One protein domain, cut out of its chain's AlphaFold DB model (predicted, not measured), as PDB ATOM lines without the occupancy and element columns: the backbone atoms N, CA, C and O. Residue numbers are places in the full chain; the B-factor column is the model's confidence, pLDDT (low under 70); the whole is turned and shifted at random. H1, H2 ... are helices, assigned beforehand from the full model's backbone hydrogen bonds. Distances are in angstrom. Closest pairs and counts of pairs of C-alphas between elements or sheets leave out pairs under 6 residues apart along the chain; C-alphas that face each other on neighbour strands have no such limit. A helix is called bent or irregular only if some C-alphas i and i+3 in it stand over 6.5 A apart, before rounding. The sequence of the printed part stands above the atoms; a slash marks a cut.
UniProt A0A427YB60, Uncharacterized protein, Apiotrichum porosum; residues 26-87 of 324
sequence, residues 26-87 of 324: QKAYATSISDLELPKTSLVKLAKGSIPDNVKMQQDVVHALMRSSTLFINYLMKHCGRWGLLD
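AT A GLANCE: This is residues 26 to 87 of the 324 residues of an uncharacterized protein of Apiotrichum porosum (UniProt A0A427YB60). One long helix, H3, makes the longest axis of a flat, loose model; the shorter H2 packs crosswise on its early part, at residues 62 to 66, and H1 lies near H3 farther along. Both ends stick out, residues 26 to 32 of H1 and residues 74 to 87 of H3, and so does the turn at residues 49 to 55. The printed part has 62 residues with three named helices, H1, H2 and H3 along the chain, and no named strand; the class is all helix. It is loose, with a radius of gyration of the C-alphas of 14.9 A, and spans 47 by 32 by 14 A.

HOW THE PARTS SIT: Start with H1, residues 26 to 35, and go on to H2, residues 40 to 50: these two are apart. Next look at H3, residues 59 to 87, which touches H2 with residues 62 to 66 alone. The closest C-alphas of H2 and H3, those of Val 44 and Val 62, are 7.0 A apart, and the lines are about perpendicular at 89 degrees. H1 and H3 are close but not clearly touching, about perpendicular at 75 degrees; their closest C-alphas, those of Ile 33 and Thr 70, are 7.6 A apart. Of the O i to N i+4 pairs, 3 of 6 are within hydrogen-bond range in H1, 6 of 7 in H2 and 22 of 25 in H3.

IN THESE COORDINATES: Find C-alpha 26 at (6.121, -48.017, -114.452), where H1 begins; it runs 15.1 A to C-alpha 35. H1 is neither bent nor irregular, but only just: C-alphas 31 and 34 are 6.1 A apart. H2 runs 15.8 A from C-alpha 40 at (-7.837, -52.357, -95.343). H3 runs 41.8 A to C-alpha 87 at (21.368, -71.726, -97.632), with a kink of 28 degrees near residue 81.

THE WHOLE: The two C-alphas farthest apart, those of Asn 54 and Leu 86, are 47.1 A apart. The printed part has no cut; the link H1 to H2 is tight and H2 to H3 is short. The mean pLDDT of the printed part is 82.6, with residues 28 to 33 and 82 to 87 under 70.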
ATOM      1  N   GLN A  26       6.875 -48.685-115.517       72.56
ATOM      2  CA  GLN A  26       6.121 -48.017-114.452       72.56
ATOM      3  C   GLN A  26       4.615 -48.268-114.557       72.56
ATOM      4  O   GLN A  26       3.983 -48.526-113.536       72.56
ATOM      5  N   LYS A  27       4.047 -48.253-115.769       72.50
ATOM      6  CA  LYS A  27       2.620 -48.523-115.987       72.50
ATOM      7  C   LYS A  27       2.258 -49.978-115.661       72.50
ATOM      8  O   LYS A  27       1.255 -50.208-114.999       72.50
ATOM      9  N   ALA A  28       3.113 -50.939-116.025       68.81
ATOM     10  CA  ALA A  28       2.935 -52.347-115.661       68.81
ATOM     11  C   ALA A  28       3.013 -52.587-114.139       68.81
ATOM     12  O   ALA A  28       2.213 -53.344-113.591       68.81
ATOM     13  N   TYR A  29       3.929 -51.909-113.435       66.56
ATOM     14  CA  TYR A  29       3.999 -51.990-111.973       66.56
ATOM     15  C   TYR A  29       2.830 -51.262-111.294       66.56
ATOM     16  O   TYR A  29       2.323 -51.760-110.291       66.56
ATOM     17  N   ALA A  30       2.365 -50.135-111.842       65.75
ATOM     18  CA  ALA A  30       1.272 -49.347-111.271       65.75
ATOM     19  C   ALA A  30      -0.047 -50.130-111.197       65.75
ATOM     20  O   ALA A  30      -0.704 -50.086-110.161       65.75
ATOM     21  N   THR A  31      -0.400 -50.894-112.236       63.28
ATOM     22  CA  THR A  31      -1.631 -51.704-112.239       63.28
ATOM     23  C   THR A  31      -1.560 -52.847-111.222       63.28
ATOM     24  O   THR A  31      -2.534 -53.114-110.531       63.28
ATOM     25  N   SER A  32      -0.383 -53.461-111.048       63.69
ATOM     26  CA  SER A  32      -0.191 -54.587-110.117       63.69
ATOM     27  C   SER A  32      -0.134 -54.200-108.634       63.69
ATOM     28  O   SER A  32      -0.279 -55.058-107.765       63.69
ATOM     29  N   ILE A  33       0.115 -52.926-108.315       67.50
ATOM     30  CA  ILE A  33       0.250 -52.484-106.920       67.50
ATOM     31  C   ILE A  33      -1.112 -52.456-106.223       67.50
ATOM     32  O   ILE A  33      -1.179 -52.828-105.054       67.50
ATOM     33  N   SER A  34      -2.173 -52.081-106.943       70.25
ATOM     34  CA  SER A  34      -3.552 -52.030-106.442       70.25
ATOM     35  C   SER A  34      -4.060 -53.411-106.009       70.25
ATOM     36  O   SER A  34      -4.717 -53.539-104.980       70.25
ATOM     37  N   ASP A  35      -3.690 -54.455-106.756       73.62
ATOM     38  CA  ASP A  35      -4.105 -55.841-106.496       73.62
ATOM     39  C   ASP A  35      -3.310 -56.500-105.357       73.62
ATOM     40  O   ASP A  35      -3.720 -57.512-104.788       73.62
ATOM     41  N   LEU A  36      -2.158 -55.920-105.006       76.38
ATOM     42  CA  LEU A  36      -1.306 -56.352-103.895       76.38
ATOM     43  C   LEU A  36      -1.563 -55.545-102.615       76.38
ATOM     44  O   LEU A  36      -0.782 -55.630-101.658       76.38
ATOM     45  N   GLU A  37      -2.630 -54.745-102.576       79.94
ATOM     46  CA  GLU A  37      -3.014 -54.037-101.365       79.94
ATOM     47  C   GLU A  37      -3.628 -55.011-100.358       79.94
ATOM     48  O   GLU A  37      -4.603 -55.720-100.604       79.94
ATOM     49  N   LEU A  38      -3.029 -55.051 -99.170       84.31
ATOM     50  CA  LEU A  38      -3.569 -55.809 -98.054       84.31
ATOM     51  C   LEU A  38      -4.983 -55.308 -97.711       84.31
ATOM     52  O   LEU A  38      -5.203 -54.093 -97.690       84.31
ATOM     53  N   PRO A  39      -5.919 -56.203 -97.336       89.88
ATOM     54  CA  PRO A  39      -7.263 -55.807 -96.942       89.88
ATOM     55  C   PRO A  39      -7.226 -54.708 -95.879       89.88
ATOM     56  O   PRO A  39      -6.702 -54.901 -94.773       89.88
ATOM     57  N   LYS A  40      -7.816 -53.551 -96.204       91.44
ATOM     58  CA  LYS A  40      -7.837 -52.357 -95.343       91.44
ATOM     59  C   LYS A  40      -8.316 -52.677 -93.925       91.44
ATOM     60  O   LYS A  40      -7.789 -52.148 -92.949       91.44
ATOM     61  N   THR A  41      -9.289 -53.578 -93.797       92.62
ATOM     62  CA  THR A  41      -9.862 -54.006 -92.513       92.62
ATOM     63  C   THR A  41      -8.825 -54.663 -91.594       92.62
ATOM     64  O   THR A  41      -8.790 -54.355 -90.401       92.62
ATOM     65  N   SER A  42      -7.943 -55.508 -92.130       92.56
ATOM     66  CA  SER A  42      -6.871 -56.168 -91.373       92.56
ATOM     67  C   SER A  42      -5.804 -55.174 -90.922       92.56
ATOM     68  O   SER A  42      -5.414 -55.173 -89.753       92.56
ATOM     69  N   LEU A  43      -5.384 -54.274 -91.815       90.62
ATOM     70  CA  LEU A  43      -4.396 -53.242 -91.493       90.62
ATOM     71  C   LEU A  43      -4.898 -52.278 -90.414       90.62
ATOM     72  O   LEU A  43      -4.172 -51.974 -89.469       90.62
ATOM     73  N   VAL A  44      -6.157 -51.844 -90.505       91.62
ATOM     74  CA  VAL A  44      -6.754 -50.946 -89.508       91.62
ATOM     75  C   VAL A  44      -6.909 -51.638 -88.153       91.62
ATOM     76  O   VAL A  44      -6.647 -51.006 -87.131       91.62
ATOM     77  N   LYS A  45      -7.286 -52.925 -88.108       93.06
ATOM     78  CA  LYS A  45      -7.363 -53.693 -86.849       93.06
ATOM     79  C   LYS A  45      -5.999 -53.784 -86.157       93.06
ATOM     80  O   LYS A  45      -5.915 -53.547 -84.954       93.06
ATOM     81  N   LEU A  46      -4.935 -54.058 -86.913       92.69
ATOM     82  CA  LEU A  46      -3.567 -54.103 -86.384       92.69
ATOM     83  C   LEU A  46      -3.095 -52.726 -85.904       92.69
ATOM     84  O   LEU A  46      -2.561 -52.605 -84.802       92.69
ATOM     85  N   ALA A  47      -3.347 -51.677 -86.691       90.94
ATOM     86  CA  ALA A  47      -2.979 -50.311 -86.332       90.94
ATOM     87  C   ALA A  47      -3.697 -49.843 -85.057       90.94
ATOM     88  O   ALA A  47      -3.046 -49.338 -84.142       90.94
ATOM     89  N   LYS A  48      -5.011 -50.083 -84.947       91.06
ATOM     90  CA  LYS A  48      -5.805 -49.768 -83.747       91.06
ATOM     91  C   LYS A  48      -5.362 -50.562 -82.521       91.06
ATOM     92  O   LYS A  48      -5.423 -50.037 -81.424       91.06
ATOM     93  N   GLY A  49      -4.832 -51.776 -82.683       90.75
ATOM     94  CA  GLY A  49      -4.226 -52.510 -81.566       90.75
ATOM     95  C   GLY A  49      -3.021 -51.793 -80.936       90.75
ATOM     96  O   GLY A  49      -2.718 -52.013 -79.766       90.75
ATOM     97  N   SER A  50      -2.341 -50.923 -81.693       90.88
ATOM     98  CA  SER A  50      -1.175 -50.157 -81.225       90.88
ATOM     99  C   SER A  50      -1.481 -48.700 -80.852       90.88
ATOM    100  O   SER A  50      -0.679 -48.054 -80.175       90.88
ATOM    101  N   ILE A  51      -2.632 -48.176 -81.282       89.06
ATOM    102  CA  ILE A  51      -3.032 -46.776 -81.125       89.06
ATOM    103  C   ILE A  51      -4.197 -46.720 -80.124       89.06
ATOM    104  O   ILE A  51      -5.145 -47.479 -80.269       89.06
ATOM    105  N   PRO A  52      -4.184 -45.829 -79.118       88.69
ATOM    106  CA  PRO A  52      -5.282 -45.734 -78.155       88.69
ATOM    107  C   PRO A  52      -6.626 -45.408 -78.830       88.69
ATOM    108  O   PRO A  52      -6.680 -44.548 -79.709       88.69
ATOM    109  N   ASP A  53      -7.716 -46.013 -78.341       87.81
ATOM    110  CA  ASP A  53      -9.068 -45.976 -78.941       87.81
ATOM    111  C   ASP A  53      -9.638 -44.568 -79.189       87.81
ATOM    112  O   ASP A  53     -10.512 -44.369 -80.029       87.81
ATOM    113  N   ASN A  54      -9.118 -43.559 -78.487       89.38
ATOM    114  CA  ASN A  54      -9.540 -42.165 -78.631       89.38
ATOM    115  C   ASN A  54      -8.963 -41.463 -79.874       89.38
ATOM    116  O   ASN A  54      -9.307 -40.310 -80.138       89.38
ATOM    117  N   VAL A  55      -8.062 -42.105 -80.621       92.75
ATOM    118  CA  VAL A  55      -7.413 -41.505 -81.792       92.75
ATOM    119  C   VAL A  55      -8.102 -41.985 -83.064       92.75
ATOM    120  O   VAL A  55      -8.015 -43.148 -83.453       92.75
ATOM    121  N   LYS A  56      -8.763 -41.052 -83.755       92.69
ATOM    122  CA  LYS A  56      -9.307 -41.295 -85.092       92.69
ATOM    123  C   LYS A  56      -8.164 -41.274 -86.105       92.69
ATOM    124  O   LYS A  56      -7.499 -40.257 -86.280       92.69
ATOM    125  N   MET A  57      -7.934 -42.408 -86.758       88.75
ATOM    126  CA  MET A  57      -6.924 -42.539 -87.803       88.75
ATOM    127  C   MET A  57      -7.451 -41.893 -89.091       88.75
ATOM    128  O   MET A  57      -8.544 -42.227 -89.544       88.75
ATOM    129  N   GLN A  58      -6.700 -40.947 -89.657       94.56
ATOM    130  CA  GLN A  58      -7.067 -40.306 -90.921       94.56
ATOM    131  C   GLN A  58      -6.966 -41.309 -92.079       94.56
ATOM    132  O   GLN A  58      -6.109 -42.195 -92.067       94.56
ATOM    133  N   GLN A  59      -7.825 -41.150 -93.091       93.38
ATOM    134  CA  GLN A  59      -7.846 -42.017 -94.273       93.38
ATOM    135  C   GLN A  59      -6.491 -42.045 -94.992       93.38
ATOM    136  O   GLN A  59      -6.043 -43.117 -95.391       93.38
ATOM    137  N   ASP A  60      -5.802 -40.906 -95.056       91.31
ATOM    138  CA  ASP A  60      -4.489 -40.787 -95.696       91.31
ATOM    139  C   ASP A  60      -3.415 -41.607 -94.978       91.31
ATOM    140  O   ASP A  60      -2.565 -42.220 -95.616       91.31
ATOM    141  N   VAL A  61      -3.486 -41.689 -93.646       91.75
ATOM    142  CA  VAL A  61      -2.560 -42.508 -92.850       91.75
ATOM    143  C   VAL A  61      -2.800 -43.988 -93.125       91.75
ATOM    144  O   VAL A  61      -1.848 -44.754 -93.257       91.75
ATOM    145  N   VAL A  62      -4.063 -44.401 -93.253       92.75
ATOM    146  CA  VAL A  62      -4.409 -45.783 -93.614       92.75
ATOM    147  C   VAL A  62      -3.911 -46.110 -95.024       92.75
ATOM    148  O   VAL A  62      -3.321 -47.166 -95.229       92.75
ATOM    149  N   HIS A  63      -4.076 -45.190 -95.975       90.06
ATOM    150  CA  HIS A  63      -3.619 -45.376 -97.351       90.06
ATOM    151  C   HIS A  63      -2.082 -45.411 -97.452       90.06
ATOM    152  O   HIS A  63      -1.514 -46.244 -98.158       90.06
ATOM    153  N   ALA A  64      -1.381 -44.567 -96.689       88.94
ATOM    154  CA  ALA A  64       0.076 -44.607 -96.577       88.94
ATOM    155  C   ALA A  64       0.569 -45.921 -95.947       88.94
ATOM    156  O   ALA A  64       1.581 -46.483 -96.374       88.94
ATOM    157  N   LEU A  65      -0.158 -46.447 -94.957       92.06
ATOM    158  CA  LEU A  65       0.152 -47.731 -94.331       92.06
ATOM    159  C   LEU A  65      -0.019 -48.896 -95.317       92.06
ATOM    160  O   LEU A  65       0.841 -49.771 -95.382       92.06
ATOM    161  N   MET A  66      -1.077 -48.872 -96.130       91.12
ATOM    162  CA  MET A  66      -1.299 -49.843 -97.206       91.12
ATOM    163  C   MET A  66      -0.130 -49.832 -98.201       91.12
ATOM    164  O   MET A  66       0.553 -50.846 -98.342       91.12
ATOM    165  N   ARG A  67       0.215 -48.673 -98.777       88.75
ATOM    166  CA  ARG A  67       1.330 -48.575 -99.742       88.75
ATOM    167  C   ARG A  67       2.687 -48.958 -99.149       88.75
ATOM    168  O   ARG A  67       3.468 -49.661 -99.788       88.75
ATOM    169  N   SER A  68       2.979 -48.522 -97.921       91.00
ATOM    170  CA  SER A  68       4.250 -48.853 -97.258       91.00
ATOM    171  C   SER A  68       4.368 -50.340 -96.925       91.00
ATOM    172  O   SER A  68       5.464 -50.890 -97.018       91.00
ATOM    173  N   SER A  69       3.259 -51.016 -96.609       90.12
ATOM    174  CA  SER A  69       3.258 -52.459 -96.356       90.12
ATOM    175  C   SER A  69       3.611 -53.271 -97.608       90.12
ATOM    176  O   SER A  69       4.475 -54.146 -97.539       90.12
ATOM    177  N   THR A  70       3.050 -52.921 -98.768       88.00
ATOM    178  CA  THR A  70       3.364 -53.574-100.048       88.00
ATOM    179  C   THR A  70       4.820 -53.328-100.452       88.00
ATOM    180  O   THR A  70       5.530 -54.267-100.819       88.00
ATOM    181  N   LEU A  71       5.323 -52.096-100.296       86.88
ATOM    182  CA  LEU A  71       6.741 -51.782-100.524       86.88
ATOM    183  C   LEU A  71       7.665 -52.572 -99.591       86.88
ATOM    184  O   LEU A  71       8.706 -53.063-100.030       86.88
ATOM    185  N   PHE A  72       7.283 -52.729 -98.324       89.06
ATOM    186  CA  PHE A  72       8.055 -53.492 -97.350       89.06
ATOM    187  C   PHE A  72       8.110 -54.983 -97.700       89.06
ATOM    188  O   PHE A  72       9.186 -55.578 -97.665       89.06
ATOM    189  N   ILE A  73       6.988 -55.585 -98.106       87.75
ATOM    190  CA  ILE A  73       6.952 -56.985 -98.550       87.75
ATOM    191  C   ILE A  73       7.813 -57.165 -99.807       87.75
ATOM    192  O   ILE A  73       8.645 -58.068 -99.845       87.75
ATOM    193  N   ASN A  74       7.696 -56.275-100.795       85.12
ATOM    194  CA  ASN A  74       8.516 -56.312-102.011       85.12
ATOM    195  C   ASN A  74      10.011 -56.177-101.703       85.12
ATOM    196  O   ASN A  74      10.838 -56.902-102.264       85.12
ATOM    197  N   TYR A  75      10.363 -55.296-100.767       86.12
ATOM    198  CA  TYR A  75      11.726 -55.157-100.272       86.12
ATOM    199  C   TYR A  75      12.218 -56.460 -99.626       86.12
ATOM    200  O   TYR A  75      13.284 -56.965 -99.987       86.12
ATOM    201  N   LEU A  76      11.423 -57.057 -98.732       86.44
ATOM    202  CA  LEU A  76      11.765 -58.331 -98.106       86.44
ATOM    203  C   LEU A  76      11.903 -59.457 -99.132       86.44
ATOM    204  O   LEU A  76      12.859 -60.215 -99.034       86.44
ATOM    205  N   MET A  77      11.023 -59.560-100.130       83.69
ATOM    206  CA  MET A  77      11.117 -60.580-101.181       83.69
ATOM    207  C   MET A  77      12.390 -60.420-102.018       83.69
ATOM    208  O   MET A  77      13.126 -61.393-102.212       83.69
ATOM    209  N   LYS A  78      12.706 -59.185-102.436       83.62
ATOM    210  CA  LYS A  78      13.941 -58.858-103.168       83.62
ATOM    211  C   LYS A  78      15.185 -59.262-102.377       83.62
ATOM    212  O   LYS A  78      16.138 -59.792-102.948       83.62
ATOM    213  N   HIS A  79      15.177 -59.047-101.063       80.38
ATOM    214  CA  HIS A  79      16.300 -59.409-100.205       80.38
ATOM    215  C   HIS A  79      16.329 -60.900 -99.846       80.38
ATOM    216  O   HIS A  79      17.403 -61.498 -99.865       80.38
ATOM    217  N   CYS A  80      15.186 -61.533 -99.584       79.75
ATOM    218  CA  CYS A  80      15.077 -62.937 -99.180       79.75
ATOM    219  C   CYS A  80      15.549 -63.902-100.278       79.75
ATOM    220  O   CYS A  80      16.213 -64.891 -99.974       79.75
ATOM    221  N   GLY A  81      15.335 -63.572-101.558       75.19
ATOM    222  CA  GLY A  81      15.876 -64.359-102.675       75.19
ATOM    223  C   GLY A  81      17.407 -64.488-102.646       75.19
ATOM    224  O   GLY A  81      17.954 -65.527-103.014       75.19
ATOM    225  N   ARG A  82      18.110 -63.473-102.123       67.44
ATOM    226  CA  ARG A  82      19.566 -63.523-101.925       67.44
ATOM    227  C   ARG A  82      19.958 -64.374-100.711       67.44
ATOM    228  O   ARG A  82      20.987 -65.041-100.760       67.44
ATOM    229  N   TRP A  83      19.133 -64.411 -99.663       61.19
ATOM    230  CA  TRP A  83      19.353 -65.237 -98.466       61.19
ATOM    231  C   TRP A  83      19.101 -66.729 -98.712       61.19
ATOM    232  O   TRP A  83      19.889 -67.562 -98.272       61.19
ATOM    233  N   GLY A  84      18.063 -67.076 -99.478       63.62
ATOM    234  CA  GLY A  84      17.754 -68.468 -99.824       63.62
ATOM    235  C   GLY A  84      18.798 -69.126-100.735       63.62
ATOM    236  O   GLY A  84      18.981 -70.343-100.692       63.62
ATOM    237  N   LEU A  85      19.534 -68.335-101.528       58.62
ATOM    238  CA  LEU A  85      20.629 -68.856-102.350       58.62
ATOM    239  C   LEU A  85      21.859 -69.243-101.514       58.62
ATOM    240  O   LEU A  85      22.564 -70.184-101.877       58.62
ATOM    241  N   LEU A  86      22.104 -68.553-100.391       56.75
ATOM    242  CA  LEU A  86      23.205 -68.895 -99.487       56.75
ATOM    243  C   LEU A  86      22.945 -70.213 -98.750       56.75
ATOM    244  O   LEU A  86      23.872 -71.006 -98.606       56.75
ATOM    245  N   ASP A  87      21.699 -70.495 -98.364       54.50
ATOM    246  CA  ASP A  87      21.368 -71.726 -97.632       54.50
ATOM    247  C   ASP A  87      21.527 -72.987 -98.511       54.50
ATOM    248  O   ASP A  87      21.954 -74.051 -98.056       54.50
TER     249      ASP A  87